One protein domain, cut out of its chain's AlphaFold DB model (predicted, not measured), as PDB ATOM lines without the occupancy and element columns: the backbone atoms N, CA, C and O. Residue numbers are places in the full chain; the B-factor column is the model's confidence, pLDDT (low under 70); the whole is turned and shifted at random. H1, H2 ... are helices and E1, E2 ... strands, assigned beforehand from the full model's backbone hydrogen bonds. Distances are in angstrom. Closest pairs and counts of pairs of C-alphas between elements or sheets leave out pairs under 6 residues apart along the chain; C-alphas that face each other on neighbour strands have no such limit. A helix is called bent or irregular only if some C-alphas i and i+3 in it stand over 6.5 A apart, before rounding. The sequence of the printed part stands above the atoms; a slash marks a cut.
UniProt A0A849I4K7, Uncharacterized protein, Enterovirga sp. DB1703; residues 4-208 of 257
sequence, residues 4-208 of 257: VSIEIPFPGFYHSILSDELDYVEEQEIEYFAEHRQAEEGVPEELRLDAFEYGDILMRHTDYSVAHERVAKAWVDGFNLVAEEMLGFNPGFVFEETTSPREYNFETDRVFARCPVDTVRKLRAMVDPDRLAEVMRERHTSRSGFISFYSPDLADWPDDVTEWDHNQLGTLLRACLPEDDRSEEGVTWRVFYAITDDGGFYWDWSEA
ATOM      1  N   VAL A   4     163.080 123.106 205.644       97.25
ATOM      2  CA  VAL A   4     162.377 122.727 204.412       97.25
ATOM      3  C   VAL A   4     163.384 122.244 203.374       97.25
ATOM      4  O   VAL A   4     164.562 122.589 203.460       97.25
ATOM      5  N   SER A   5     162.928 121.446 202.414       97.50
ATOM      6  CA  SER A   5     163.762 120.995 201.299       97.50
ATOM      7  C   SER A   5     163.809 122.062 200.205       97.50
ATOM      8  O   SER A   5     162.771 122.617 199.840       97.50
ATOM      9  N   ILE A   6     164.998 122.364 199.690       97.56
ATOM     10  CA  ILE A   6     165.217 123.314 198.597       97.56
ATOM     11  C   ILE A   6     166.103 122.686 197.524       97.56
ATOM     12  O   ILE A   6     167.098 122.033 197.834       97.56
ATOM     13  N   GLU A   7     165.760 122.910 196.256       95.94
ATOM     14  CA  GLU A   7     166.656 122.615 195.139       95.94
ATOM     15  C   GLU A   7     167.773 123.666 195.082       95.94
ATOM     16  O   GLU A   7     167.491 124.868 194.995       95.94
ATOM     17  N   ILE A   8     169.031 123.220 195.071       94.62
ATOM     18  CA  ILE A   8     170.181 124.099 194.832       94.62
ATOM     19  C   ILE A   8     170.676 123.976 193.382       94.62
ATOM     20  O   ILE A   8     170.501 122.924 192.767       94.62
ATOM     21  N   PRO A   9     171.302 125.025 192.814       92.50
ATOM     22  CA  PRO A   9     171.971 124.919 191.522       92.50
ATOM     23  C   PRO A   9     173.023 123.805 191.538       92.50
ATOM     24  O   PRO A   9     173.923 123.810 192.379       92.50
ATOM     25  N   PHE A  10     172.901 122.867 190.604       93.19
ATOM     26  CA  PHE A  10     173.790 121.721 190.462       93.19
ATOM     27  C   PHE A  10     173.924 121.382 188.970       93.19
ATOM     28  O   PHE A  10     172.895 121.301 188.298       93.19
ATOM     29  N   PRO A  11     175.147 121.202 188.432       91.81
ATOM     30  CA  PRO A  11     175.353 120.902 187.011       91.81
ATOM     31  C   PRO A  11     174.959 119.466 186.630       91.81
ATOM     32  O   PRO A  11     174.957 119.129 185.447       91.81
ATOM     33  N   GLY A  12     174.633 118.622 187.616       92.31
ATOM     34  CA  GLY A  12     174.430 117.190 187.422       92.31
ATOM     35  C   GLY A  12     175.745 116.420 187.325       92.31
ATOM     36  O   GLY A  12     176.808 117.031 187.378       92.31
ATOM     37  N   PHE A  13     175.676 115.093 187.167       91.38
ATOM     38  CA  PHE A  13     176.865 114.284 186.864       91.38
ATOM     39  C   PHE A  13     177.005 114.009 185.369       91.38
ATOM     40  O   PHE A  13     178.109 114.045 184.843       91.38
ATOM     41  N   TYR A  14     175.903 113.787 184.652       88.06
ATOM     42  CA  TYR A  14     175.949 113.386 183.246       88.06
ATOM     43  C   TYR A  14     176.536 114.470 182.320       88.06
ATOM     44  O   TYR A  14     175.931 115.529 182.155       88.06
ATOM     45  N   HIS A  15     177.681 114.175 181.686       84.44
ATOM     46  CA  HIS A  15     178.435 115.098 180.816       84.44
ATOM     47  C   HIS A  15     178.690 116.464 181.469       84.44
ATOM     48  O   HIS A  15     178.493 117.516 180.855       84.44
ATOM     49  N   SER A  16     179.083 116.431 182.739       90.50
ATOM     50  CA  SER A  16     179.325 117.618 183.546       90.50
ATOM     51  C   SER A  16     180.807 117.753 183.874       90.50
ATOM     52  O   SER A  16     181.572 116.796 183.819       90.50
ATOM     53  N   ILE A  17     181.184 118.933 184.356       91.31
ATOM     54  CA  ILE A  17     182.511 119.137 184.935       91.31
ATOM     55  C   ILE A  17     182.808 118.185 186.108       91.31
ATOM     56  O   ILE A  17     183.962 117.867 186.363       91.31
ATOM     57  N   LEU A  18     181.779 117.713 186.820       93.00
ATOM     58  CA  LEU A  18     181.955 116.820 187.965       93.00
ATOM     59  C   LEU A  18     182.299 115.398 187.524       93.00
ATOM     60  O   LEU A  18     183.109 114.755 188.182       93.00
ATOM     61  N   SER A  19     181.703 114.911 186.427       91.25
ATOM     62  CA  SER A  19     182.104 113.623 185.850       91.25
ATOM     63  C   SER A  19     183.504 113.699 185.263       91.25
ATOM     64  O   SER A  19     184.301 112.808 185.515       91.25
ATOM     65  N   ASP A  20     183.816 114.787 184.552       92.44
ATOM     66  CA  ASP A  20     185.132 114.966 183.933       92.44
ATOM     67  C   ASP A  20     186.250 114.992 184.993       92.44
ATOM     68  O   ASP A  20     187.322 114.433 184.778       92.44
ATOM     69  N   GLU A  21     186.000 115.603 186.157       94.19
ATOM     70  CA  GLU A  21     186.962 115.635 187.265       94.19
ATOM     71  C   GLU A  21     187.116 114.269 187.956       94.19
ATOM     72  O   GLU A  21     188.224 113.901 188.342       94.19
ATOM     73  N   LEU A  22     186.035 113.491 188.097       92.81
ATOM     74  CA  LEU A  22     186.115 112.121 188.622       92.81
ATOM     75  C   LEU A  22     186.931 111.213 187.696       92.81
ATOM     76  O   LEU A  22     187.812 110.499 188.175       92.81
ATOM     77  N   ASP A  23     186.671 111.289 186.390       93.81
ATOM     78  CA  ASP A  23     187.431 110.558 185.375       93.81
ATOM     79  C   ASP A  23     188.909 110.984 185.414       93.81
ATOM     80  O   ASP A  23     189.800 110.138 185.450       93.81
ATOM     81  N   TYR A  24     189.184 112.292 185.507       94.44
ATOM     82  CA  TYR A  24     190.546 112.823 185.610       94.44
ATOM     83  C   TYR A  24     191.298 112.288 186.837       94.44
ATOM     84  O   TYR A  24     192.449 111.864 186.725       94.44
ATOM     85  N   VAL A  25     190.665 112.290 188.012       94.38
ATOM     86  CA  VAL A  25     191.259 111.776 189.257       94.38
ATOM     87  C   VAL A  25     191.594 110.288 189.146       94.38
ATOM     88  O   VAL A  25     192.675 109.868 189.566       94.38
ATOM     89  N   GLU A  26     190.687 109.497 188.579       95.38
ATOM     90  CA  GLU A  26     190.896 108.066 188.377       95.38
ATOM     91  C   GLU A  26     192.030 107.793 187.382       95.38
ATOM     92  O   GLU A  26     192.928 106.999 187.671       95.38
ATOM     93  N   GLU A  27     192.048 108.497 186.248       96.12
ATOM     94  CA  GLU A  27     193.125 108.409 185.260       96.12
ATOM     95  C   GLU A  27     194.483 108.766 185.878       96.12
ATOM     96  O   GLU A  27     195.454 108.030 185.694       96.12
ATOM     97  N   GLN A  28     194.558 109.837 186.677       95.12
ATOM     98  CA  GLN A  28     195.790 110.227 187.371       95.12
ATOM     99  C   GLN A  28     196.289 109.142 188.333       95.12
ATOM    100  O   GLN A  28     197.492 108.872 188.386       95.12
ATOM    101  N   GLU A  29     195.395 108.500 189.087       96.19
ATOM    102  CA  GLU A  29     195.768 107.394 189.969       96.19
ATOM    103  C   GLU A  29     196.281 106.186 189.171       96.19
ATOM    104  O   GLU A  29     197.279 105.571 189.559       96.19
ATOM    105  N   ILE A  30     195.633 105.858 188.048       97.56
ATOM    106  CA  ILE A  30     196.037 104.754 187.171       97.56
ATOM    107  C   ILE A  30     197.424 105.008 186.572       97.56
ATOM    108  O   ILE A  30     198.300 104.139 186.644       97.56
ATOM    109  N   GLU A  31     197.643 106.198 186.013       96.31
ATOM    110  CA  GLU A  31     198.923 106.611 185.433       96.31
ATOM    111  C   GLU A  31     200.032 106.606 186.489       96.31
ATOM    112  O   GLU A  31     201.093 106.007 186.289       96.31
ATOM    113  N   TYR A  32     199.779 107.209 187.656       95.81
ATOM    114  CA  TYR A  32     200.750 107.239 188.746       95.81
ATOM    115  C   TYR A  32     201.093 105.829 189.241       95.81
ATOM    116  O   TYR A  32     202.271 105.523 189.463       95.81
ATOM    117  N   PHE A  33     200.103 104.941 189.372       95.94
ATOM    118  CA  PHE A  33     200.342 103.553 189.753       95.94
ATOM    119  C   PHE A  33     201.234 102.829 188.737       95.94
ATOM    120  O   PHE A  33     202.250 102.228 189.111       95.94
ATOM    121  N   ALA A  34     200.870 102.898 187.455       93.69
ATOM    122  CA  ALA A  34     201.546 102.179 186.383       93.69
ATOM    123  C   ALA A  34     202.984 102.672 186.163       93.69
ATOM    124  O   ALA A  34     203.908 101.862 186.045       93.69
ATOM    125  N   GLU A  35     203.192 103.990 186.149       93.00
ATOM    126  CA  GLU A  35     204.477 104.591 185.786       93.00
ATOM    127  C   GLU A  35     205.438 104.758 186.971       93.00
ATOM    128  O   GLU A  35     206.655 104.626 186.803       93.00
ATOM    129  N   HIS A  36     204.913 105.032 188.169       93.06
ATOM    130  CA  HIS A  36     205.721 105.474 189.308       93.06
ATOM    131  C   HIS A  36     205.612 104.524 190.502       93.06
ATOM    132  O   HIS A  36     206.623 103.936 190.899       93.06
ATOM    133  N   ARG A  37     204.406 104.313 191.052       91.38
ATOM    134  CA  ARG A  37     204.219 103.635 192.350       91.38
ATOM    135  C   ARG A  37     204.856 102.250 192.383       91.38
ATOM    136  O   ARG A  37     205.612 101.941 193.296       91.38
ATOM    137  N   GLN A  38     204.635 101.427 191.360       91.75
ATOM    138  CA  GLN A  38     205.192 100.070 191.328       91.75
ATOM    139  C   GLN A  38     206.726 100.057 191.273       91.75
ATOM    140  O   GLN A  38     207.377  99.196 191.868       91.75
ATOM    141  N   ALA A  39     207.329 101.019 190.570       89.19
ATOM    142  CA  ALA A  39     208.778 101.167 190.531       89.19
ATOM    143  C   ALA A  39     209.334 101.656 191.879       89.19
ATOM    144  O   ALA A  39     210.373 101.161 192.326       89.19
ATOM    145  N   GLU A  40     208.632 102.582 192.535       90.12
ATOM    146  CA  GLU A  40     208.947 103.099 193.872       90.12
ATOM    147  C   GLU A  40     208.837 102.007 194.951       90.12
ATOM    148  O   GLU A  40     209.706 101.895 195.816       90.12
ATOM    149  N   GLU A  41     207.839 101.129 194.832       85.75
ATOM    150  CA  GLU A  41     207.649  99.920 195.646       85.75
ATOM    151  C   GLU A  41     208.689  98.826 195.358       85.75
ATOM    152  O   GLU A  41     208.828  97.860 196.112       85.75
ATOM    153  N   GLY A  42     209.474  98.978 194.290       87.06
ATOM    154  CA  GLY A  42     210.504  98.022 193.906       87.06
ATOM    155  C   GLY A  42     209.952  96.742 193.282       87.06
ATOM    156  O   GLY A  42     210.634  95.720 193.336       87.06
ATOM    157  N   VAL A  43     208.759  96.797 192.689       89.06
ATOM    158  CA  VAL A  43     208.167  95.691 191.929       89.06
ATOM    159  C   VAL A  43     209.023  95.434 190.675       89.06
ATOM    160  O   VAL A  43     209.313  96.391 189.934       89.06
ATOM    161  N   PRO A  44     209.463  94.181 190.432       90.38
ATOM    162  CA  PRO A  44     210.169  93.790 189.208       90.38
ATOM    163  C   PRO A  44     209.354  94.129 187.958       90.38
ATOM    164  O   PRO A  44     208.135  94.009 187.988       90.38
ATOM    165  N   GLU A  45     210.008  94.559 186.876       91.75
ATOM    166  CA  GLU A  45     209.348  95.065 185.659       91.75
ATOM    167  C   GLU A  45     208.387  94.036 185.050       91.75
ATOM    168  O   GLU A  45     207.266  94.370 184.687       91.75
ATOM    169  N   GLU A  46     208.793  92.771 185.046       91.44
ATOM    170  CA  GLU A  46     208.038  91.613 184.572       91.44
ATOM    171  C   GLU A  46     206.783  91.288 185.405       91.44
ATOM    172  O   GLU A  46     205.892  90.592 184.923       91.44
ATOM    173  N   LEU A  47     206.695  91.803 186.637       92.62
ATOM    174  CA  LEU A  47     205.533  91.659 187.523       92.62
ATOM    175  C   LEU A  47     204.709  92.948 187.625       92.62
ATOM    176  O   LEU A  47     203.740  92.993 188.383       92.62
ATOM    177  N   ARG A  48     205.081  94.020 186.918       94.25
ATOM    178  CA  ARG A  48     204.290  95.254 186.934       94.25
ATOM    179  C   ARG A  48     203.013  95.065 186.136       94.25
ATOM    180  O   ARG A  48     203.012  94.429 185.083       94.25
ATOM    181  N   LEU A  49     201.943  95.646 186.660       96.19
ATOM    182  CA  LEU A  49     200.707  95.809 185.914       96.19
ATOM    183  C   LEU A  49     200.826  97.055 185.044       96.19
ATOM    184  O   LEU A  49     201.348  98.074 185.507       96.19
ATOM    185  N   ASP A  50     200.357  96.990 183.807       96.75
ATOM    186  CA  ASP A  50     200.195  98.199 183.006       96.75
ATOM    187  C   ASP A  50     198.950  99.003 183.437       96.75
ATOM    188  O   ASP A  50     198.176  98.596 184.310       96.75
ATOM    189  N   ALA A  51     198.775 100.185 182.842       97.00
ATOM    190  CA  ALA A  51     197.652 101.071 183.140       97.00
ATOM    191  C   ALA A  51     196.288 100.421 182.849       97.00
ATOM    192  O   ALA A  51     195.322 100.680 183.560       97.00
ATOM    193  N   PHE A  52     196.198  99.557 181.835       97.38
ATOM    194  CA  PHE A  52     194.951  98.886 181.485       97.38
ATOM    195  C   PHE A  52     194.606  97.797 182.508       97.38
ATOM    196  O   PHE A  52     193.474  97.734 182.980       97.38
ATOM    197  N   GLU A  53     195.584  96.974 182.890       97.62
ATOM    198  CA  GLU A  53     195.422  95.924 183.901       97.62
ATOM    199  C   GLU A  53     195.023  96.503 185.263       97.62
ATOM    200  O   GLU A  53     194.077  96.023 185.892       97.62
ATOM    201  N   TYR A  54     195.720  97.552 185.716       97.88
ATOM    202  CA  TYR A  54     195.393  98.211 186.979       97.88
ATOM    203  C   TYR A  54     194.073  98.981 186.904       97.88
ATOM    204  O   TYR A  54     193.277  98.887 187.834       97.88
ATOM    205  N   GLY A  55     193.809  99.685 185.800       97.56
ATOM    206  CA  GLY A  55     192.554 100.410 185.597       97.56
ATOM    207  C   GLY A  55     191.335  99.494 185.676       97.56
ATOM    208  O   GLY A  55     190.394  99.793 186.403       97.56
ATOM    209  N   ASP A  56     191.372  98.326 185.031       97.94
ATOM    210  CA  ASP A  56     190.273  97.354 185.100       97.94
ATOM    211  C   ASP A  56     190.075  96.804 186.528       97.94
ATOM    212  O   ASP A  56     188.945  96.620 186.980       97.94
ATOM    213  N   ILE A  57     191.156  96.588 187.290       98.12
ATOM    214  CA  ILE A  57     191.055  96.227 188.715       98.12
ATOM    215  C   ILE A  57     190.414  97.362 189.520       98.12
ATOM    216  O   ILE A  57     189.474  97.111 190.275       98.12
ATOM    217  N   LEU A  58     190.905  98.590 189.361       97.62
ATOM    218  CA  LEU A  58     190.442  99.762 190.096       97.62
ATOM    219  C   LEU A  58     188.946  99.994 189.861       97.62
ATOM    220  O   LEU A  58     188.171  99.937 190.810       97.62
ATOM    221  N   MET A  59     188.524 100.101 188.598       96.12
ATOM    222  CA  MET A  59     187.123 100.315 188.217       96.12
ATOM    223  C   MET A  59     186.186  99.226 188.757       96.12
ATOM    224  O   MET A  59     185.057  99.511 189.153       96.12
ATOM    225  N   ARG A  60     186.632  97.960 188.806       97.56
ATOM    226  CA  ARG A  60     185.842  96.846 189.367       97.56
ATOM    227  C   ARG A  60     185.618  96.956 190.877       97.56
ATOM    228  O   ARG A  60     184.693  96.324 191.393       97.56
ATOM    229  N   HIS A  61     186.455  97.720 191.569       97.69
ATOM    230  CA  HIS A  61     186.425  97.901 193.017       97.69
ATOM    231  C   HIS A  61     186.074  99.336 193.445       97.69
ATOM    232  O   HIS A  61     186.128  99.637 194.639       97.69
ATOM    233  N   THR A  62     185.650 100.184 192.505       97.31
ATOM    234  CA  THR A  62     185.128 101.532 192.758       97.31
ATOM    235  C   THR A  62     183.597 101.531 192.727       97.31
ATOM    236  O   THR A  62     182.978 101.120 191.743       97.31
ATOM    237  N   ASP A  63     182.956 102.030 193.786       96.94
ATOM    238  CA  ASP A  63     181.509 102.279 193.809       96.94
ATOM    239  C   ASP A  63     181.198 103.734 193.423       96.94
ATOM    240  O   ASP A  63     181.085 104.623 194.268       96.94
ATOM    241  N   TYR A  64     181.001 103.994 192.130       92.94
ATOM    242  CA  TYR A  64     180.708 105.351 191.649       92.94
ATOM    243  C   TYR A  64     179.411 105.949 192.212       92.94
ATOM    244  O   TYR A  64     179.267 107.168 192.229       92.94
ATOM    245  N   SER A  65     178.474 105.137 192.720       93.12
ATOM    246  CA  SER A  65     177.287 105.688 193.389       93.12
ATOM    247  C   SER A  65     177.677 106.354 194.707       93.12
ATOM    248  O   SER A  65     177.177 107.434 195.025       93.12
ATOM    249  N   VAL A  66     178.619 105.749 195.440       95.06
ATOM    250  CA  VAL A  66     179.217 106.348 196.639       95.06
ATOM    251  C   VAL A  66     180.015 107.597 196.267       95.06
ATOM    252  O   VAL A  66     179.829 108.625 196.916       95.06
ATOM    253  N   ALA A  67     180.831 107.554 195.208       94.25
ATOM    254  CA  ALA A  67     181.595 108.722 194.755       94.25
ATOM    255  C   ALA A  67     180.674 109.911 194.427       94.25
ATOM    256  O   ALA A  67     180.857 111.008 194.955       94.25
ATOM    257  N   HIS A  68     179.618 109.683 193.638       94.44
ATOM    258  CA  HIS A  68     178.628 110.707 193.304       94.44
ATOM    259  C   HIS A  68     177.920 111.266 194.544       94.44
ATOM    260  O   HIS A  68     177.762 112.479 194.673       94.44
ATOM    261  N   GLU A  69     177.508 110.421 195.494       95.19
ATOM    262  CA  GLU A  69     176.868 110.901 196.725       95.19
ATOM    263  C   GLU A  69     177.809 111.797 197.543       95.19
ATOM    264  O   GLU A  69     177.378 112.806 198.110       95.19
ATOM    265  N   ARG A  70     179.099 111.455 197.604       94.88
ATOM    266  CA  ARG A  70     180.105 112.256 198.310       94.88
ATOM    267  C   ARG A  70     180.356 113.592 197.627       94.88
ATOM    268  O   ARG A  70     180.244 114.619 198.293       94.88
ATOM    269  N   VAL A  71     180.546 113.594 196.309       95.25
ATOM    270  CA  VAL A  71     180.679 114.834 195.530       95.25
ATOM    271  C   VAL A  71     179.434 115.712 195.680       95.25
ATOM    272  O   VAL A  71     179.553 116.922 195.837       95.25
ATOM    273  N   ALA A  72     178.229 115.136 195.715       95.94
ATOM    274  CA  ALA A  72     177.003 115.901 195.939       95.94
ATOM    275  C   ALA A  72     176.935 116.526 197.347       95.94
ATOM    276  O   ALA A  72     176.455 117.651 197.502       95.94
ATOM    277  N   LYS A  73     177.444 115.841 198.380       96.19
ATOM    278  CA  LYS A  73     177.579 116.411 199.733       96.19
ATOM    279  C   LYS A  73     178.586 117.555 199.756       96.19
ATOM    280  O   LYS A  73     178.242 118.637 200.229       96.19
ATOM    281  N   ALA A  74     179.772 117.338 199.188       95.44
ATOM    282  CA  ALA A  74     180.794 118.370 199.053       95.44
ATOM    283  C   ALA A  74     180.260 119.575 198.270       95.44
ATOM    284  O   ALA A  74     180.492 120.715 198.660       95.44
ATOM    285  N   TRP A  75     179.457 119.338 197.228       96.06
ATOM    286  CA  TRP A  75     178.791 120.389 196.467       96.06
ATOM    287  C   TRP A  75     177.859 121.239 197.330       96.06
ATOM    288  O   TRP A  75     177.887 122.460 197.218       96.06
ATOM    289  N   VAL A  76     177.041 120.635 198.201       97.12
ATOM    290  CA  VAL A  76     176.174 121.403 199.114       97.12
ATOM    291  C   VAL A  76     177.006 122.242 200.080       97.12
ATOM    292  O   VAL A  76     176.679 123.411 200.296       97.12
ATOM    293  N   ASP A  77     178.085 121.683 200.626       95.56
ATOM    294  CA  ASP A  77     178.976 122.397 201.544       95.56
ATOM    295  C   ASP A  77     179.687 123.564 200.835       95.56
ATOM    296  O   ASP A  77     179.658 124.701 201.316       95.56
ATOM    297  N   GLY A  78     180.237 123.322 199.642       95.25
ATOM    298  CA  GLY A  78     180.841 124.343 198.789       95.25
ATOM    299  C   GLY A  78     179.833 125.412 198.366       95.25
ATOM    300  O   GLY A  78     180.109 126.608 198.470       95.25
ATOM    301  N   PHE A  79     178.622 125.014 197.976       95.62
ATOM    302  CA  PHE A  79     177.546 125.946 197.654       95.62
ATOM    303  C   PHE A  79     177.146 126.783 198.867       95.62
ATOM    304  O   PHE A  79     176.907 127.976 198.714       95.62
ATOM    305  N   ASN A  80     177.120 126.217 200.076       96.12
ATOM    306  CA  ASN A  80     176.838 126.976 201.291       96.12
ATOM    307  C   ASN A  80     177.892 128.068 201.542       96.12
ATOM    308  O   ASN A  80     177.521 129.185 201.902       96.12
ATOM    309  N   LEU A  81     179.176 127.774 201.304       94.62
ATOM    310  CA  LEU A  81     180.270 128.751 201.411       94.62
ATOM    311  C   LEU A  81     180.147 129.865 200.365       94.62
ATOM    312  O   LEU A  81     180.183 131.048 200.706       94.62
ATOM    313  N   VAL A  82     179.944 129.501 199.096       94.19
ATOM    314  CA  VAL A  82     179.798 130.474 198.001       94.19
ATOM    315  C   VAL A  82     178.528 131.312 198.193       94.19
ATOM    316  O   VAL A  82     178.534 132.526 197.997       94.19
ATOM    317  N   ALA A  83     177.427 130.701 198.635       94.06
ATOM    318  CA  ALA A  83     176.183 131.400 198.936       94.06
ATOM    319  C   ALA A  83     176.319 132.337 200.141       94.06
ATOM    320  O   ALA A  83     175.721 133.410 200.122       94.06
ATOM    321  N   GLU A  84     177.111 131.992 201.159       95.50
ATOM    322  CA  GLU A  84     177.393 132.896 202.277       95.50
ATOM    323  C   GLU A  84     178.052 134.198 201.803       95.50
ATOM    324  O   GLU A  84     177.632 135.283 202.217       95.50
ATOM    325  N   GLU A  85     179.017 134.105 200.883       92.88
ATOM    326  CA  GLU A  85     179.649 135.272 200.262       92.88
ATOM    327  C   GLU A  85     178.640 136.094 199.442       92.88
ATOM    328  O   GLU A  85     178.538 137.310 199.618       92.88
ATOM    329  N   MET A  86     177.861 135.436 198.578       91.88
ATOM    330  CA  MET A  86     176.920 136.108 197.672       91.88
ATOM    331  C   MET A  86     175.737 136.757 198.399       91.88
ATOM    332  O   MET A  86     175.295 137.843 198.026       91.88
ATOM    333  N   LEU A  87     175.202 136.090 199.423       93.50
ATOM    334  CA  LEU A  87     174.018 136.532 200.162       93.50
ATOM    335  C   LEU A  87     174.373 137.443 201.346       93.50
ATOM    336  O   LEU A  87     173.499 138.136 201.872       93.50
ATOM    337  N   GLY A  88     175.635 137.442 201.786       94.94
ATOM    338  CA  GLY A  88     176.108 138.200 202.946       94.94
ATOM    339  C   GLY A  88     175.693 137.608 204.298       94.94
ATOM    340  O   GLY A  88     175.755 138.299 205.318       94.94
ATOM    341  N   PHE A  89     175.231 136.356 204.324       95.81
ATOM    342  CA  PHE A  89     174.945 135.596 205.540       95.81
ATOM    343  C   PHE A  89     174.993 134.094 205.253       95.81
ATOM    344  O   PHE A  89     174.633 133.669 204.162       95.81
ATOM    345  N   ASN A  90     175.350 133.288 206.255       96.62
ATOM    346  CA  ASN A  90     175.351 131.833 206.126       96.62
ATOM    347  C   ASN A  90     173.913 131.286 205.982       96.62
ATOM    348  O   ASN A  90     173.117 131.435 206.924       96.62
ATOM    349  N   PRO A  91     173.558 130.666 204.842       95.94
ATOM    350  CA  PRO A  91     172.217 130.138 204.629       95.94
ATOM    351  C   PRO A  91     171.956 128.840 205.406       95.94
ATOM    352  O   PRO A  91     170.799 128.547 205.715       95.94
ATOM    353  N   GLY A  92     173.000 128.104 205.792       97.00
ATOM    354  CA  GLY A  92     172.905 126.891 206.600       97.00
ATOM    355  C   GLY A  92     172.332 125.700 205.837       97.00
ATOM    356  O   GLY A  92     171.559 124.934 206.415       97.00
ATOM    357  N   PHE A  93     172.660 125.571 204.551       97.56
ATOM    358  CA  PHE A  93     172.282 124.410 203.751       97.56
ATOM    359  C   PHE A  93     172.982 123.151 204.261       97.56
ATOM    360  O   PHE A  93     174.151 123.180 204.635       97.56
ATOM    361  N   VAL A  94     172.250 122.041 204.272       97.81
ATOM    362  CA  VAL A  94     172.773 120.719 204.628       97.81
ATOM    363  C   VAL A  94     172.262 119.721 203.609       97.81
ATOM    364  O   VAL A  94     171.064 119.715 203.331       97.81
ATOM    365  N   PHE A  95     173.135 118.856 203.097       98.12
ATOM    366  CA  PHE A  95     172.749 117.829 202.130       98.12
ATOM    367  C   PHE A  95     171.530 117.017 202.608       98.12
ATOM    368  O   PHE A  95     171.426 116.634 203.785       98.12
ATOM    369  N   GLU A  96     170.588 116.798 201.691       97.50
ATOM    370  CA  GLU A  96     169.391 115.989 201.907       97.50
ATOM    371  C   GLU A  96     169.410 114.752 201.020       97.50
ATOM    372  O   GLU A  96     169.485 113.640 201.543       97.50
ATOM    373  N   GLU A  97     169.377 114.946 199.704       97.00
ATOM    374  CA  GLU A  97     169.384 113.860 198.730       97.00
ATOM    375  C   GLU A  97     169.822 114.335 197.341       97.00
ATOM    376  O   GLU A  97     169.759 115.524 197.014       97.00
ATOM    377  N   THR A  98     170.210 113.369 196.512       96.06
ATOM    378  CA  THR A  98     170.400 113.538 195.070       96.06
ATOM    379  C   THR A  98     169.339 112.715 194.353       96.06
ATOM    380  O   THR A  98     169.124 111.550 194.693       96.06
ATOM    381  N   THR A  99     168.690 113.287 193.344       93.38
ATOM    382  CA  THR A  99     167.754 112.556 192.486       93.38
ATOM    383  C   THR A  99     168.296 112.460 191.074       93.38
ATOM    384  O   THR A  99     168.564 113.484 190.446       93.38
ATOM    385  N   SER A 100     168.375 111.238 190.563       90.06
ATOM    386  CA  SER A 100     168.767 110.962 189.186       90.06
ATOM    387  C   SER A 100     167.535 110.808 188.286       90.06
ATOM    388  O   SER A 100     166.588 110.098 188.653       90.06
ATOM    389  N   PRO A 101     167.514 111.428 187.097       87.31
ATOM    390  CA  PRO A 101     166.417 111.276 186.155       87.31
ATOM    391  C   PRO A 101     166.411 109.872 185.542       87.31
ATOM    392  O   PRO A 101     167.428 109.190 185.432       87.31
ATOM    393  N   ARG A 102     165.241 109.441 185.063       83.12
ATOM    394  CA  ARG A 102     165.132 108.184 184.303       83.12
ATOM    395  C   ARG A 102     165.776 108.291 182.917       83.12
ATOM    396  O   ARG A 102     166.257 107.298 182.383       83.12
ATOM    397  N   GLU A 103     165.708 109.475 182.309       83.38
ATOM    398  CA  GLU A 103     166.161 109.739 180.942       83.38
ATOM    399  C   GLU A 103     167.069 110.973 180.912       83.38
ATOM    400  O   GLU A 103     166.597 112.104 180.828       83.38
ATOM    401  N   TYR A 104     168.382 110.736 180.914       84.56
ATOM    402  CA  TYR A 104     169.413 111.782 180.951       84.56
ATOM    403  C   TYR A 104     169.481 112.690 179.711       84.56
ATOM    404  O   TYR A 104     170.147 113.717 179.707       84.56
ATOM    405  N   ASN A 105     168.765 112.346 178.637       79.31
ATOM    406  CA  ASN A 105     168.708 113.174 177.428       79.31
ATOM    407  C   ASN A 105     167.862 114.449 177.601       79.31
ATOM    408  O   ASN A 105     167.830 115.280 176.693       79.31
ATOM    409  N   PHE A 106     167.135 114.577 178.717       74.06
ATOM    410  CA  PHE A 106     166.202 115.681 178.966       74.06
ATOM    411  C   PHE A 106     166.446 116.413 180.286       74.06
ATOM    412  O   PHE A 106     165.999 117.546 180.436       74.06
ATOM    413  N   GLU A 107     167.120 115.766 181.232       80.25
ATOM    414  CA  GLU A 107     167.369 116.258 182.582       80.25
ATOM    415  C   GLU A 107     168.661 115.610 183.089       80.25
ATOM    416  O   GLU A 107     169.066 114.564 182.587       80.25
ATOM    417  N   THR A 108     169.306 116.222 184.072       87.31
ATOM    418  CA  THR A 108     170.483 115.667 184.748       87.31
ATOM    419  C   THR A 108     170.187 115.499 186.236       87.31
ATOM    420  O   THR A 108     169.078 115.796 186.684       87.31
ATOM    421  N   ASP A 109     171.132 114.975 187.007       93.06
ATOM    422  CA  ASP A 109     170.970 114.834 188.452       93.06
ATOM    423  C   ASP A 109     170.637 116.173 189.117       93.06
ATOM    424  O   ASP A 109     171.085 117.237 188.690       93.06
ATOM    425  N   ARG A 110     169.856 116.116 190.194       94.19
ATOM    426  CA  ARG A 110     169.466 117.285 190.990       94.19
ATOM    427  C   ARG A 110     169.811 117.046 192.443       94.19
ATOM    428  O   ARG A 110     169.655 115.931 192.935       94.19
ATOM    429  N   VAL A 111     170.254 118.098 193.124       96.44
ATOM    430  CA  VAL A 111     170.632 118.039 194.536       96.44
ATOM    431  C   VAL A 111     169.674 118.880 195.362       96.44
ATOM    432  O   VAL A 111     169.404 120.048 195.060       96.44
ATOM    433  N   PHE A 112     169.186 118.270 196.434       97.62
ATOM    434  CA  PHE A 112     168.329 118.895 197.422       97.62
ATOM    435  C   PHE A 112     169.089 119.091 198.725       97.62
ATOM    436  O   PHE A 112     169.854 118.233 199.178       97.62
ATOM    437  N   ALA A 113     168.851 120.241 199.345       98.12
ATOM    438  CA  ALA A 113     169.389 120.572 200.649       98.12
ATOM    439  C   ALA A 113     168.258 120.883 201.627       98.12
ATOM    440  O   ALA A 113     167.267 121.532 201.290       98.12
ATOM    441  N   ARG A 114     168.457 120.509 202.888       98.12
ATOM    442  CA  ARG A 114     167.675 121.047 203.996       98.12
ATOM    443  C   ARG A 114     168.109 122.480 204.245       98.12
ATOM    444  O   ARG A 114     169.285 122.758 204.471       98.12
ATOM    445  N   CYS A 115     167.135 123.375 204.248       97.56
ATOM    446  CA  CYS A 115     167.304 124.800 204.472       97.56
ATOM    447  C   CYS A 115     166.518 125.227 205.719       97.56
ATOM    448  O   CYS A 115     165.332 124.895 205.839       97.56
ATOM    449  N   PRO A 116     167.126 125.968 206.660       97.94
ATOM    450  CA  PRO A 116     166.403 126.562 207.775       97.94
ATOM    451  C   PRO A 116     165.264 127.460 207.285       97.94
ATOM    452  O   PRO A 116     165.452 128.313 206.418       97.94
ATOM    453  N   VAL A 117     164.084 127.347 207.896       97.56
ATOM    454  CA  VAL A 117     162.926 128.182 207.524       97.56
ATOM    455  C   VAL A 117     163.235 129.684 207.646       97.56
ATOM    456  O   VAL A 117     162.781 130.493 206.836       97.56
ATOM    457  N   ASP A 118     164.050 130.076 208.626       97.00
ATOM    458  CA  ASP A 118     164.470 131.470 208.789       97.00
ATOM    459  C   ASP A 118     165.343 131.963 207.626       97.00
ATOM    460  O   ASP A 118     165.264 133.138 207.265       97.00
ATOM    461  N   THR A 119     166.131 131.083 207.003       97.38
ATOM    462  CA  THR A 119     166.879 131.392 205.777       97.38
ATOM    463  C   THR A 119     165.917 131.665 204.630       97.38
ATOM    464  O   THR A 119     166.032 132.704 203.984       97.38
ATOM    465  N   VAL A 120     164.900 130.821 204.431       97.44
ATOM    466  CA  VAL A 120     163.872 131.041 203.397       97.44
ATOM    467  C   VAL A 120     163.162 132.385 203.578       97.44
ATOM    468  O   VAL A 120     163.004 133.147 202.623       97.44
ATOM    469  N   ARG A 121     162.787 132.735 204.814       97.31
ATOM    470  CA  ARG A 121     162.171 134.038 205.113       97.31
ATOM    471  C   ARG A 121     163.106 135.209 204.805       97.31
ATOM    472  O   ARG A 121     162.647 136.220 204.278       97.31
ATOM    473  N   LYS A 122     164.404 135.083 205.104       97.12
ATOM    474  CA  LYS A 122     165.413 136.101 204.760       97.12
ATOM    475  C   LYS A 122     165.563 136.259 203.251       97.12
ATOM    476  O   LYS A 122     165.500 137.390 202.778       97.12
ATOM    477  N   LEU A 123     165.672 135.152 202.509       97.38
ATOM    478  CA  LEU A 123     165.714 135.156 201.042       97.38
ATOM    479  C   LEU A 123     164.486 135.878 200.468       97.38
ATOM    480  O   LEU A 123     164.603 136.778 199.640       97.38
ATOM    481  N   ARG A 124     163.289 135.566 200.982       97.19
ATOM    482  CA  ARG A 124     162.052 136.223 200.546       97.19
ATOM    483  C   ARG A 124     162.022 137.720 200.846       97.19
ATOM    484  O   ARG A 124     161.448 138.472 200.065       97.19
ATOM    485  N   ALA A 125     162.597 138.141 201.968       96.38
ATOM    486  CA  ALA A 125     162.639 139.542 202.373       96.38
ATOM    487  C   ALA A 125     163.686 140.366 201.601       96.38
ATOM    488  O   ALA A 125     163.501 141.572 201.454       96.38
ATOM    489  N   MET A 126     164.776 139.741 201.142       95.00
ATOM    490  CA  MET A 126     165.862 140.428 200.431       95.00
ATOM    491  C   MET A 126     165.678 140.474 198.913       95.00
ATOM    492  O   MET A 126     166.235 141.362 198.273       95.00
ATOM    493  N   VAL A 127     164.938 139.521 198.335       95.81
ATOM    494  CA  VAL A 127     164.772 139.444 196.882       95.81
ATOM    495  C   VAL A 127     164.017 140.665 196.356       95.81
ATOM    496  O   VAL A 127     162.974 141.052 196.887       95.81
ATOM    497  N   ASP A 128     164.522 141.248 195.274       95.00
ATOM    498  CA  ASP A 128     163.786 142.258 194.521       95.00
ATOM    499  C   ASP A 128     162.544 141.601 193.870       95.00
ATOM    500  O   ASP A 128     162.682 140.612 193.140       95.00
ATOM    501  N   PRO A 129     161.314 142.091 194.128       93.88
ATOM    502  CA  PRO A 129     160.100 141.525 193.545       93.88
ATOM    503  C   PRO A 129     160.111 141.463 192.013       93.88
ATOM    504  O   PRO A 129     159.641 140.472 191.448       93.88
ATOM    505  N   ASP A 130     160.669 142.476 191.343       94.88
ATOM    506  CA  ASP A 130     160.732 142.506 189.878       94.88
ATOM    507  C   ASP A 130     161.699 141.434 189.358       94.88
ATOM    508  O   ASP A 130     161.414 140.745 188.370       94.88
ATOM    509  N   ARG A 131     162.797 141.220 190.095       93.69
ATOM    510  CA  ARG A 131     163.787 140.164 189.849       93.69
ATOM    511  C   ARG A 131     163.185 138.773 189.988       93.69
ATOM    512  O   ARG A 131     163.385 137.922 189.125       93.69
ATOM    513  N   LEU A 132     162.436 138.537 191.063       96.06
ATOM    514  CA  LEU A 132     161.766 137.258 191.284       96.06
ATOM    515  C   LEU A 132     160.770 136.968 190.157       96.06
ATOM    516  O   LEU A 132     160.783 135.873 189.600       96.06
ATOM    517  N   ALA A 133     159.970 137.961 189.764       95.44
ATOM    518  CA  ALA A 133     159.018 137.814 188.666       95.44
ATOM    519  C   ALA A 133     159.703 137.519 187.317       95.44
ATOM    520  O   ALA A 133     159.158 136.777 186.499       95.44
ATOM    521  N   GLU A 134     160.887 138.081 187.061       94.69
ATOM    522  CA  GLU A 134     161.700 137.748 185.886       94.69
ATOM    523  C   GLU A 134     162.138 136.280 185.904       94.69
ATOM    524  O   GLU A 134     161.836 135.550 184.960       94.69
ATOM    525  N   VAL A 135     162.763 135.821 186.994       94.50
ATOM    526  CA  VAL A 135     163.250 134.434 187.111       94.50
ATOM    527  C   VAL A 135     162.098 133.428 187.053       94.50
ATOM    528  O   VAL A 135     162.229 132.370 186.438       94.50
ATOM    529  N   MET A 136     160.941 133.755 187.635       95.50
ATOM    530  CA  MET A 136     159.735 132.931 187.522       95.50
ATOM    531  C   MET A 136     159.279 132.787 186.069       95.50
ATOM    532  O   MET A 136     159.000 131.674 185.623       95.50
ATOM    533  N   ARG A 137     159.257 133.883 185.300       94.62
ATOM    534  CA  ARG A 137     158.941 133.838 183.866       94.62
ATOM    535  C   ARG A 137     159.964 133.014 183.090       94.62
ATOM    536  O   ARG A 137     159.563 132.218 182.246       94.62
ATOM    537  N   GLU A 138     161.251 133.164 183.371       91.62
ATOM    538  CA  GLU A 138     162.308 132.401 182.696       91.62
ATOM    539  C   GLU A 138     162.194 130.893 182.945       91.62
ATOM    540  O   GLU A 138     162.287 130.110 182.000       91.62
ATOM    541  N   ARG A 139     161.965 130.486 184.200       91.00
ATOM    542  CA  ARG A 139     161.902 129.069 184.591       91.00
ATOM    543  C   ARG A 139     160.581 128.402 184.220       91.00
ATOM    544  O   ARG A 139     160.581 127.235 183.848       91.00
ATOM    545  N   HIS A 140     159.465 129.125 184.312       94.62
ATOM    546  CA  HIS A 140     158.131 128.513 184.318       94.62
ATOM    547  C   HIS A 140     157.258 128.878 183.114       94.62
ATOM    548  O   HIS A 140     156.115 128.436 183.020       94.62
ATOM    549  N   THR A 141     157.777 129.628 182.137       93.94
ATOM    550  CA  THR A 141     157.048 129.862 180.880       93.94
ATOM    551  C   THR A 141     157.143 128.643 179.965       93.94
ATOM    552  O   THR A 141     158.208 128.315 179.439       93.94
ATOM    553  N   SER A 142     156.000 128.003 179.710       92.62
ATOM    554  CA  SER A 142     155.899 126.929 178.718       92.62
ATOM    555  C   SER A 142     156.252 127.428 177.310       92.62
ATOM    556  O   SER A 142     155.793 128.483 176.872       92.62
ATOM    557  N   ARG A 143     157.041 126.645 176.573       88.94
ATOM    558  CA  ARG A 143     157.499 126.922 175.204       88.94
ATOM    559  C   ARG A 143     157.579 125.629 174.390       88.94
ATOM    560  O   ARG A 143     157.400 124.531 174.907       88.94
ATOM    561  N   SER A 144     157.831 125.735 173.087       88.81
ATOM    562  CA  SER A 144     158.002 124.539 172.252       88.81
ATOM    563  C   SER A 144     159.129 123.660 172.806       88.81
ATOM    564  O   SER A 144     160.255 124.129 172.930       88.81
ATOM    565  N   GLY A 145     158.820 122.404 173.137       82.69
ATOM    566  CA  GLY A 145     159.774 121.460 173.732       82.69
ATOM    567  C   GLY A 145     159.928 121.550 175.256       82.69
ATOM    568  O   GLY A 145     160.694 120.777 175.811       82.69
ATOM    569  N   PHE A 146     159.201 122.443 175.939       85.94
ATOM    570  CA  PHE A 146     159.222 122.564 177.399       85.94
ATOM    571  C   PHE A 146     157.846 122.980 177.930       85.94
ATOM    572  O   PHE A 146     157.369 124.078 177.649       85.94
ATOM    573  N   ILE A 147     157.204 122.118 178.712       86.94
ATOM    574  CA  ILE A 147     155.928 122.423 179.366       86.94
ATOM    575  C   ILE A 147     156.203 122.526 180.861       86.94
ATOM    576  O   ILE A 147     156.595 121.537 181.475       86.94
ATOM    577  N   SER A 148     155.995 123.712 181.433       88.88
ATOM    578  CA  SER A 148     156.075 123.896 182.881       88.88
ATOM    579  C   SER A 148     154.742 123.551 183.536       88.88
ATOM    580  O   SER A 148     153.676 123.909 183.031       88.88
ATOM    581  N   PHE A 149     154.819 122.889 184.688       92.25
ATOM    582  CA  PHE A 149     153.678 122.635 185.570       92.25
ATOM    583  C   PHE A 149     153.492 123.725 186.637       92.25
ATOM    584  O   PHE A 149     152.524 123.677 187.393       92.25
ATOM    585  N   TYR A 150     154.388 124.712 186.685       94.44
ATOM    586  CA  TYR A 150     154.338 125.843 187.608       94.44
ATOM    587  C   TYR A 150     153.829 127.101 186.900       94.44
ATOM    588  O   TYR A 150     154.134 127.326 185.727       94.44
ATOM    589  N   SER A 151     153.078 127.945 187.618       93.56
ATOM    590  CA  SER A 151     152.706 129.263 187.093       93.56
ATOM    591  C   SER A 151     153.928 130.191 187.061       93.56
ATOM    592  O   SER A 151     154.682 130.223 188.039       93.56
ATOM    593  N   PRO A 152     154.130 130.969 185.982       95.00
ATOM    594  CA  PRO A 152     155.135 132.026 185.939       95.00
ATOM    595  C   PRO A 152     154.720 133.296 186.706       95.00
ATOM    596  O   PRO A 152     155.509 134.240 186.752       95.00
ATOM    597  N   ASP A 153     153.508 133.352 187.273       94.25
ATOM    598  CA  ASP A 153     153.017 134.470 188.085       94.25
ATOM    599  C   ASP A 153     153.079 134.133 189.581       94.25
ATOM    600  O   ASP A 153     152.594 133.095 190.034       94.25
ATOM    601  N   LEU A 154     153.679 135.038 190.356       93.94
ATOM    602  CA  LEU A 154     153.808 134.923 191.805       93.94
ATOM    603  C   LEU A 154     152.453 134.956 192.512       93.94
ATOM    604  O   LEU A 154     152.317 134.356 193.571       93.94
ATOM    605  N   ALA A 155     151.457 135.630 191.931       94.31
ATOM    606  CA  ALA A 155     150.113 135.703 192.498       94.31
ATOM    607  C   ALA A 155     149.391 134.343 192.532       94.31
ATOM    608  O   ALA A 155     148.423 134.188 193.273       94.31
ATOM    609  N   ASP A 156     149.857 133.370 191.744       94.94
ATOM    610  CA  ASP A 156     149.308 132.013 191.713       94.94
ATOM    611  C   ASP A 156     150.011 131.062 192.700       94.94
ATOM    612  O   ASP A 156     149.647 129.889 192.796       94.94
ATOM    613  N   TRP A 157     151.055 131.526 193.395       96.06
ATOM    614  CA  TRP A 157     151.805 130.736 194.376       96.06
ATOM    615  C   TRP A 157     151.272 130.999 195.794       96.06
ATOM    616  O   TRP A 157     150.609 132.013 196.017       96.06
ATOM    617  N   PRO A 158     151.536 130.113 196.777       96.19
ATOM    618  CA  PRO A 158     151.122 130.349 198.159       96.19
ATOM    619  C   PRO A 158     151.677 131.665 198.721       96.19
ATOM    620  O   PRO A 158     152.834 132.015 198.472       96.19
ATOM    621  N   ASP A 159     150.875 132.371 199.521       93.56
ATOM    622  CA  ASP A 159     151.291 133.629 200.157       93.56
ATOM    623  C   ASP A 159     152.417 133.405 201.182       93.56
ATOM    624  O   ASP A 159     153.338 134.221 201.306       93.56
ATOM    625  N   ASP A 160     152.346 132.299 201.929       95.12
ATOM    626  CA  ASP A 160     153.385 131.906 202.875       95.12
ATOM    627  C   ASP A 160     154.503 131.159 202.139       95.12
ATOM    628  O   ASP A 160     154.328 130.047 201.644       95.12
ATOM    629  N   VAL A 161     155.693 131.765 202.111       95.50
ATOM    630  CA  VAL A 161     156.887 131.184 201.482       95.50
ATOM    631  C   VAL A 161     157.300 129.844 202.107       95.50
ATOM    632  O   VAL A 161     158.031 129.076 201.498       95.50
ATOM    633  N   THR A 162     156.851 129.540 203.325       94.38
ATOM    634  CA  THR A 162     157.143 128.259 203.983       94.38
ATOM    635  C   THR A 162     156.273 127.108 203.479       94.38
ATOM    636  O   THR A 162     156.598 125.951 203.735       94.38
ATOM    637  N   GLU A 163     155.211 127.412 202.729       96.06
ATOM    638  CA  GLU A 163     154.378 126.431 202.026       96.06
ATOM    639  C   GLU A 163     154.891 126.134 200.608       96.06
ATOM    640  O   GLU A 163     154.323 125.293 199.910       96.06
ATOM    641  N   TRP A 164     155.946 126.825 200.165       97.19
ATOM    642  CA  TRP A 164     156.537 126.617 198.847       97.19
ATOM    643  C   TRP A 164     157.291 125.290 198.794       97.19
ATOM    644  O   TRP A 164     157.995 124.919 199.735       97.19
ATOM    645  N   ASP A 165     157.172 124.587 197.670       96.25
ATOM    646  CA  ASP A 165     157.933 123.363 197.435       96.25
ATOM    647  C   ASP A 165     159.398 123.640 197.048       96.25
ATOM    648  O   ASP A 165     159.824 124.782 196.850       96.25
ATOM    649  N   HIS A 166     160.189 122.577 196.907       95.25
ATOM    650  CA  HIS A 166     161.615 122.664 196.597       95.25
ATOM    651  C   HIS A 166     161.928 123.409 195.284       95.25
ATOM    652  O   HIS A 166     162.957 124.081 195.212       95.25
ATOM    653  N   ASN A 167     161.052 123.350 194.267       94.38
ATOM    654  CA  ASN A 167     161.239 124.024 192.973       94.38
ATOM    655  C   ASN A 167     160.916 125.516 193.077       94.38
ATOM    656  O   ASN A 167     161.609 126.371 192.510       94.38
ATOM    657  N   GLN A 168     159.855 125.841 193.812       97.00
ATOM    658  CA  GLN A 168     159.474 127.215 194.113       97.00
ATOM    659  C   GLN A 168     160.554 127.895 194.964       97.00
ATOM    660  O   GLN A 168     160.986 129.009 194.658       97.00
ATOM    661  N   LEU A 169     161.074 127.197 195.975       97.88
ATOM    662  CA  LEU A 169     162.181 127.670 196.801       97.88
ATOM    663  C   LEU A 169     163.491 127.788 196.008       97.88
ATOM    664  O   LEU A 169     164.173 128.806 196.117       97.88
ATOM    665  N   GLY A 170     163.810 126.828 195.136       96.06
ATOM    666  CA  GLY A 170     164.957 126.928 194.224       96.06
ATOM    667  C   GLY A 170     164.839 128.114 193.257       96.06
ATOM    668  O   GLY A 170     165.831 128.755 192.902       96.06
ATOM    669  N   THR A 171     163.612 128.479 192.863       95.94
ATOM    670  CA  THR A 171     163.338 129.692 192.072       95.94
ATOM    671  C   THR A 171     163.643 130.961 192.868       95.94
ATOM    672  O   THR A 171     164.307 131.858 192.347       95.94
ATOM    673  N   LEU A 172     163.217 131.022 194.135       97.44
ATOM    674  CA  LEU A 172     163.535 132.131 195.040       97.44
ATOM    675  C   LEU A 172     165.044 132.282 195.247       97.44
ATOM    676  O   LEU A 172     165.567 133.390 195.132       97.44
ATOM    677  N   LEU A 173     165.741 131.177 195.523       95.81
ATOM    678  CA  LEU A 173     167.189 131.167 195.712       95.81
ATOM    679  C   LEU A 173     167.902 131.730 194.482       95.81
ATOM    680  O   LEU A 173     168.682 132.668 194.613       95.81
ATOM    681  N   ARG A 174     167.565 131.242 193.282       93.56
ATOM    682  CA  ARG A 174     168.153 131.729 192.025       93.56
ATOM    683  C   ARG A 174     167.903 133.221 191.787       93.56
ATOM    684  O   ARG A 174     168.763 133.898 191.237       93.56
ATOM    685  N   ALA A 175     166.753 133.743 192.211       95.25
ATOM    686  CA  ALA A 175     166.458 135.172 192.126       95.25
ATOM    687  C   ALA A 175     167.268 136.030 193.114       95.25
ATOM    688  O   ALA A 175     167.421 137.226 192.875       95.25
ATOM    689  N   CYS A 176     167.791 135.439 194.193       95.19
ATOM    690  CA  CYS A 176     168.670 136.114 195.149       95.19
ATOM    691  C   CYS A 176     170.148 136.099 194.727       95.19
ATOM    692  O   CYS A 176     170.943 136.823 195.322       95.19
ATOM    693  N   LEU A 177     170.526 135.282 193.737       91.38
ATOM    694  CA  LEU A 177     171.907 135.199 193.258       91.38
ATOM    695  C   LEU A 177     172.272 136.395 192.355       91.38
ATOM    696  O   LEU A 177     171.405 136.890 191.621       91.38
ATOM    697  N   PRO A 178     173.542 136.853 192.369       86.06
ATOM    698  CA  PRO A 178     174.031 137.894 191.467       86.06
ATOM    699  C   PRO A 178     173.812 137.528 190.001       86.06
ATOM    700  O   PRO A 178     173.866 136.358 189.638       86.06
ATOM    701  N   GLU A 179     173.597 138.530 189.146       79.81
ATOM    702  CA  GLU A 179     173.199 138.311 187.753       79.81
ATOM    703  C   GLU A 179     174.149 137.396 186.971       79.81
ATOM    704  O   GLU A 179     173.668 136.479 186.302       79.81
ATOM    705  N   ASP A 180     175.455 137.603 187.132       78.12
ATOM    706  CA  ASP A 180     176.511 136.815 186.488       78.12
ATOM    707  C   ASP A 180     176.535 135.348 186.961       78.12
ATOM    708  O   ASP A 180     176.972 134.467 186.226       78.12
ATOM    709  N   ASP A 181     176.003 135.072 188.156       79.25
ATOM    710  CA  ASP A 181     175.981 133.749 188.792       79.25
ATOM    711  C   ASP A 181     174.613 133.053 188.669       79.25
ATOM    712  O   ASP A 181     174.414 131.952 189.180       79.25
ATOM    713  N   ARG A 182     173.639 133.675 187.986       68.75
ATOM    714  CA  ARG A 182     172.322 133.060 187.728       68.75
ATOM    715  C   ARG A 182     172.362 132.011 186.631       68.75
ATOM    716  O   ARG A 182     171.432 131.197 186.548       68.75
ATOM    717  N   SER A 183     173.341 132.085 185.729       68.69
ATOM    718  CA  SER A 183     173.555 131.029 184.744       68.69
ATOM    719  C   SER A 183     174.006 129.767 185.473       68.69
ATOM    720  O   SER A 183     174.629 129.843 186.531       68.69
ATOM    721  N   GLU A 184     173.668 128.601 184.922       64.31
ATOM    722  CA  GLU A 184     174.157 127.338 185.480       64.31
ATOM    723  C   GLU A 184     175.686 127.347 185.536       64.31
ATOM    724  O   GLU A 184     176.247 126.993 186.560       64.31
ATOM    725  N   GLU A 185     176.357 127.880 184.515       75.31
ATOM    726  CA  GLU A 185     177.818 127.981 184.475       75.31
ATOM    727  C   GLU A 185     178.406 128.892 185.568       75.31
ATOM    728  O   GLU A 185     179.416 128.533 186.170       75.31
ATOM    729  N   GLY A 186     177.797 130.048 185.854       79.94
ATOM    730  CA  GLY A 186     178.392 131.071 186.725       79.94
ATOM    731  C   GLY A 186     178.617 130.581 188.155       79.94
ATOM    732  O   GLY A 186     179.749 130.562 188.645       79.94
ATOM    733  N   VAL A 187     177.552 130.106 188.806       88.31
ATOM    734  CA  VAL A 187     177.663 129.539 190.157       88.31
ATOM    735  C   VAL A 187     178.385 128.191 190.158       88.31
ATOM    736  O   VAL A 187     179.117 127.905 191.105       88.31
ATOM    737  N   THR A 188     178.253 127.402 189.084       90.75
ATOM    738  CA  THR A 188     178.907 126.089 188.971       90.75
ATOM    739  C   THR A 188     180.414 126.208 189.105       90.75
ATOM    740  O   THR A 188     180.998 125.505 189.921       90.75
ATOM    741  N   TRP A 189     181.050 127.130 188.376       90.44
ATOM    742  CA  TRP A 189     182.502 127.292 188.449       90.44
ATOM    743  C   TRP A 189     182.978 127.707 189.841       90.44
ATOM    744  O   TRP A 189     183.981 127.189 190.320       90.44
ATOM    745  N   ARG A 190     182.257 128.605 190.523       91.69
ATOM    746  CA  ARG A 190     182.637 129.029 191.880       91.69
ATOM    747  C   ARG A 190     182.580 127.880 192.874       91.69
ATOM    748  O   ARG A 190     183.503 127.721 193.665       91.69
ATOM    749  N   VAL A 191     181.506 127.091 192.826       93.75
ATOM    750  CA  VAL A 191     181.363 125.929 193.709       93.75
ATOM    751  C   VAL A 191     182.391 124.868 193.352       93.75
ATOM    752  O   VAL A 191     183.056 124.371 194.251       93.75
ATOM    753  N   PHE A 192     182.591 124.590 192.063       93.38
ATOM    754  CA  PHE A 192     183.605 123.654 191.584       93.38
ATOM    755  C   PHE A 192     184.999 123.991 192.127       93.38
ATOM    756  O   PHE A 192     185.660 123.125 192.694       93.38
ATOM    757  N   TYR A 193     185.427 125.255 192.043       91.50
ATOM    758  CA  TYR A 193     186.705 125.674 192.627       91.50
ATOM    759  C   TYR A 193     186.725 125.563 194.154       91.50
ATOM    760  O   TYR A 193     187.753 125.215 194.721       91.50
ATOM    761  N   ALA A 194     185.600 125.818 194.826       91.31
ATOM    762  CA  ALA A 194     185.516 125.690 196.279       91.31
ATOM    763  C   ALA A 194     185.656 124.238 196.771       91.31
ATOM    764  O   ALA A 194     186.096 124.034 197.899       91.31
ATOM    765  N   ILE A 195     185.283 123.244 195.956       91.19
ATOM    766  CA  ILE A 195     185.335 121.819 196.333       91.19
ATOM    767  C   ILE A 195     186.546 121.069 195.759       91.19
ATOM    768  O   ILE A 195     186.870 119.983 196.233       91.19
ATOM    769  N   THR A 196     187.219 121.623 194.747       87.50
ATOM    770  CA  THR A 196     188.466 121.058 194.195       87.50
ATOM    771  C   THR A 196     189.714 121.528 194.936       87.50
ATOM    772  O   THR A 196     190.742 120.849 194.877       87.50
ATOM    773  N   ASP A 197     189.641 122.648 195.662       80.06
ATOM    774  CA  ASP A 197     190.768 123.131 196.464       80.06
ATOM    775  C   ASP A 197     191.181 122.088 197.525       80.06
ATOM    776  O   ASP A 197     190.359 121.319 198.030       80.06
ATOM    777  N   ASP A 198     192.480 122.011 197.822       71.94
ATOM    778  CA  ASP A 198     193.082 121.027 198.745       71.94
ATOM    779  C   ASP A 198     192.816 119.528 198.427       71.94
ATOM    780  O   ASP A 198     192.999 118.654 199.283       71.94
ATOM    781  N   GLY A 199     192.450 119.195 197.182       71.88
ATOM    782  CA  GLY A 199     192.322 117.809 196.711       71.88
ATOM    783  C   GLY A 199     191.010 117.119 197.100       71.88
ATOM    784  O   GLY A 199     190.970 115.890 197.146       71.88
ATOM    785  N   GLY A 200     189.947 117.881 197.384       80.81
ATOM    786  CA  GLY A 200     188.646 117.356 197.826       80.81
ATOM    787  C   GLY A 200     188.092 116.225 196.950       80.81
ATOM    788  O   GLY A 200     187.732 115.170 197.471       80.81
ATOM    789  N   PHE A 201     188.142 116.386 195.624       85.88
ATOM    790  CA  PHE A 201     187.682 115.370 194.669       85.88
ATOM    791  C   PHE A 201     188.427 114.038 194.774       85.88
ATOM    792  O   PHE A 201     187.794 112.984 194.716       85.88
ATOM    793  N   TYR A 202     189.749 114.068 194.985       89.50
ATOM    794  CA  TYR A 202     190.526 112.845 195.190       89.50
ATOM    795  C   TYR A 202     190.035 112.088 196.420       89.50
ATOM    796  O   TYR A 202     189.861 110.877 196.363       89.50
ATOM    797  N   TRP A 203     189.777 112.787 197.527       90.38
ATOM    798  CA  TRP A 203     189.305 112.149 198.756       90.38
ATOM    799  C   TRP A 203     187.888 111.593 198.621       90.38
ATOM    800  O   TRP A 203     187.621 110.491 199.099       90.38
ATOM    801  N   ASP A 204     186.992 112.319 197.955       91.75
ATOM    802  CA  ASP A 204     185.623 111.855 197.729       91.75
ATOM    803  C   ASP A 204     185.563 110.642 196.798       91.75
ATOM    804  O   ASP A 204     184.811 109.704 197.072       91.75
ATOM    805  N   TRP A 205     186.390 110.615 195.752       94.50
ATOM    806  CA  TRP A 205     186.555 109.445 194.893       94.50
ATOM    807  C   TRP A 205     187.240 108.284 195.632       94.50
ATOM    808  O   TRP A 205     186.730 107.168 195.632       94.50
ATOM    809  N   SER A 206     188.349 108.536 196.332       94.38
ATOM    810  CA  SER A 206     189.159 107.512 197.011       94.38
ATOM    811  C   SER A 206     188.372 106.748 198.078       94.38
ATOM    812  O   SER A 206     188.557 105.548 198.256       94.38
ATOM    813  N   GLU A 207     187.446 107.411 198.767       94.75
ATOM    814  CA  GLU A 207     186.569 106.774 199.754       94.75
ATOM    815  C   GLU A 207     185.505 105.853 199.136       94.75
ATOM    816  O   GLU A 207     184.886 105.059 199.848       94.75
ATOM    817  N   ALA A 208     185.273 105.963 197.828       96.06
ATOM    818  CA  ALA A 208     184.426 105.055 197.068       96.06
ATOM    819  C   ALA A 208     185.182 103.817 196.553       96.06
ATOM    820  O   ALA A 208     184.554 102.892 196.037       96.06
TER     821      ALA A 208
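Overview. This is residues 4 to 208 of the 257 residues of an uncharacterized protein of Enterovirga sp. DB1703 (UniProt A0A849I4K7). A head with a long arm: the head is built on a small antiparallel sheet, E1, E3 and E2, with H3 over one face and H6 standing on that same face at E1, while H4 and H5 pack on H6. H1 and H2 cross to form the arm, which makes much of the length and ends in a tip where residues 40 to 46 stick out, and the kinked H7 packs on both H3 and H1 where arm and head meet. The printed part has 205 residues, with seven named helices and three named strands in the order E1 H1 H2 H3 E2 E3 H4 H5 H6 H7, and its class is mostly helix. It is loose, with a radius of gyration of the C-alphas of 20.8 A, and elongated, spanning 73 by 38 by 27 A.

Arrangement. E1, residues 4 to 8, is an edge strand, antiparallel to the inner strand E3, residues 110 to 116, at 137 degrees; N 4 and O 115 are 2.9 A apart, within hydrogen-bond range. E3 and the other edge strand E2, residues 94 to 99, form an antiparallel hairpin at 152 degrees, with N 112 and O 97 at 2.9 A. The sheet is only just strongly twisted, its C-alphas lying up to 4.5 A off the best plane. H1, residues 17 to 40, touches H2, residues 51 to 60, with its residues 30 to 34 alone, at a steep tilt of 55 degrees, opposite ways; the closest C-alphas are those of Ala 34 and Ala 51, 5.2 A. H3, residues 64 to 87, is on the sheet in two layers, helix on one face of a sheet, at a height of 8.5 A; it lies over E2 and only just over E3, where 3 of its C-alphas fall. On the local plane it runs slantwise to the strands, at 46 degrees to E2. H4, residues 117 to 126, only grazes the sheet with residues 117 to 120. H6, residues 166 to 176, is on the same face as H3 and stands up from the sheet at 67 degrees. H6 touches H4, with the C-alphas of Leu 123 and Cys 176 closest at 6.7 A, and H5, residues 129 to 140, with those of Leu 132 and Ala 175 at 5.2 A. H7, residues 184 to 206, touches H3 at a steep tilt of 48 degrees, opposite ways; the closest C-alphas are those of Ala 67 and Trp 205, 5.0 A. H7 also touches residues 18 to 26 of H1, at a shallow tilt of 29 degrees, the same way, with the C-alphas of Val 25 and Tyr 202 closest at 6.1 A. H2 and H7 are apart. Every O i to N i+4 pair is within hydrogen-bond range in H2, H3, H4, H5 and H6, but 17 of 20 are in H1 and 13 of 19 in H7.

Along the chain. E1 begins at C-alpha 4, (162.377, 122.727, 204.412). H1 is 32.2 A long and irregular, with C-alphas 35 and 38 7.2 A apart and a kink of 42 degrees near residue 34; its C-alpha 40 is at (208.947, 103.099, 193.872). H3 is 33.0 A long and E3 19.4 A. H7, 27.4 A long, is irregular too, with C-alphas 198 and 201 8.8 A apart and a kink of 81 degrees near residue 195; it ends at C-alpha 206, (189.159, 107.512, 197.011).

Size, cuts and confidence. The C-alphas farthest apart are those of Pro 44 and Ala 155, 73.3 A. The printed part has no cut. The link from H5 to H6, residues 141 to 165, is long. The mean pLDDT of the printed part is 92.6, and residues 182 to 184 are under 70.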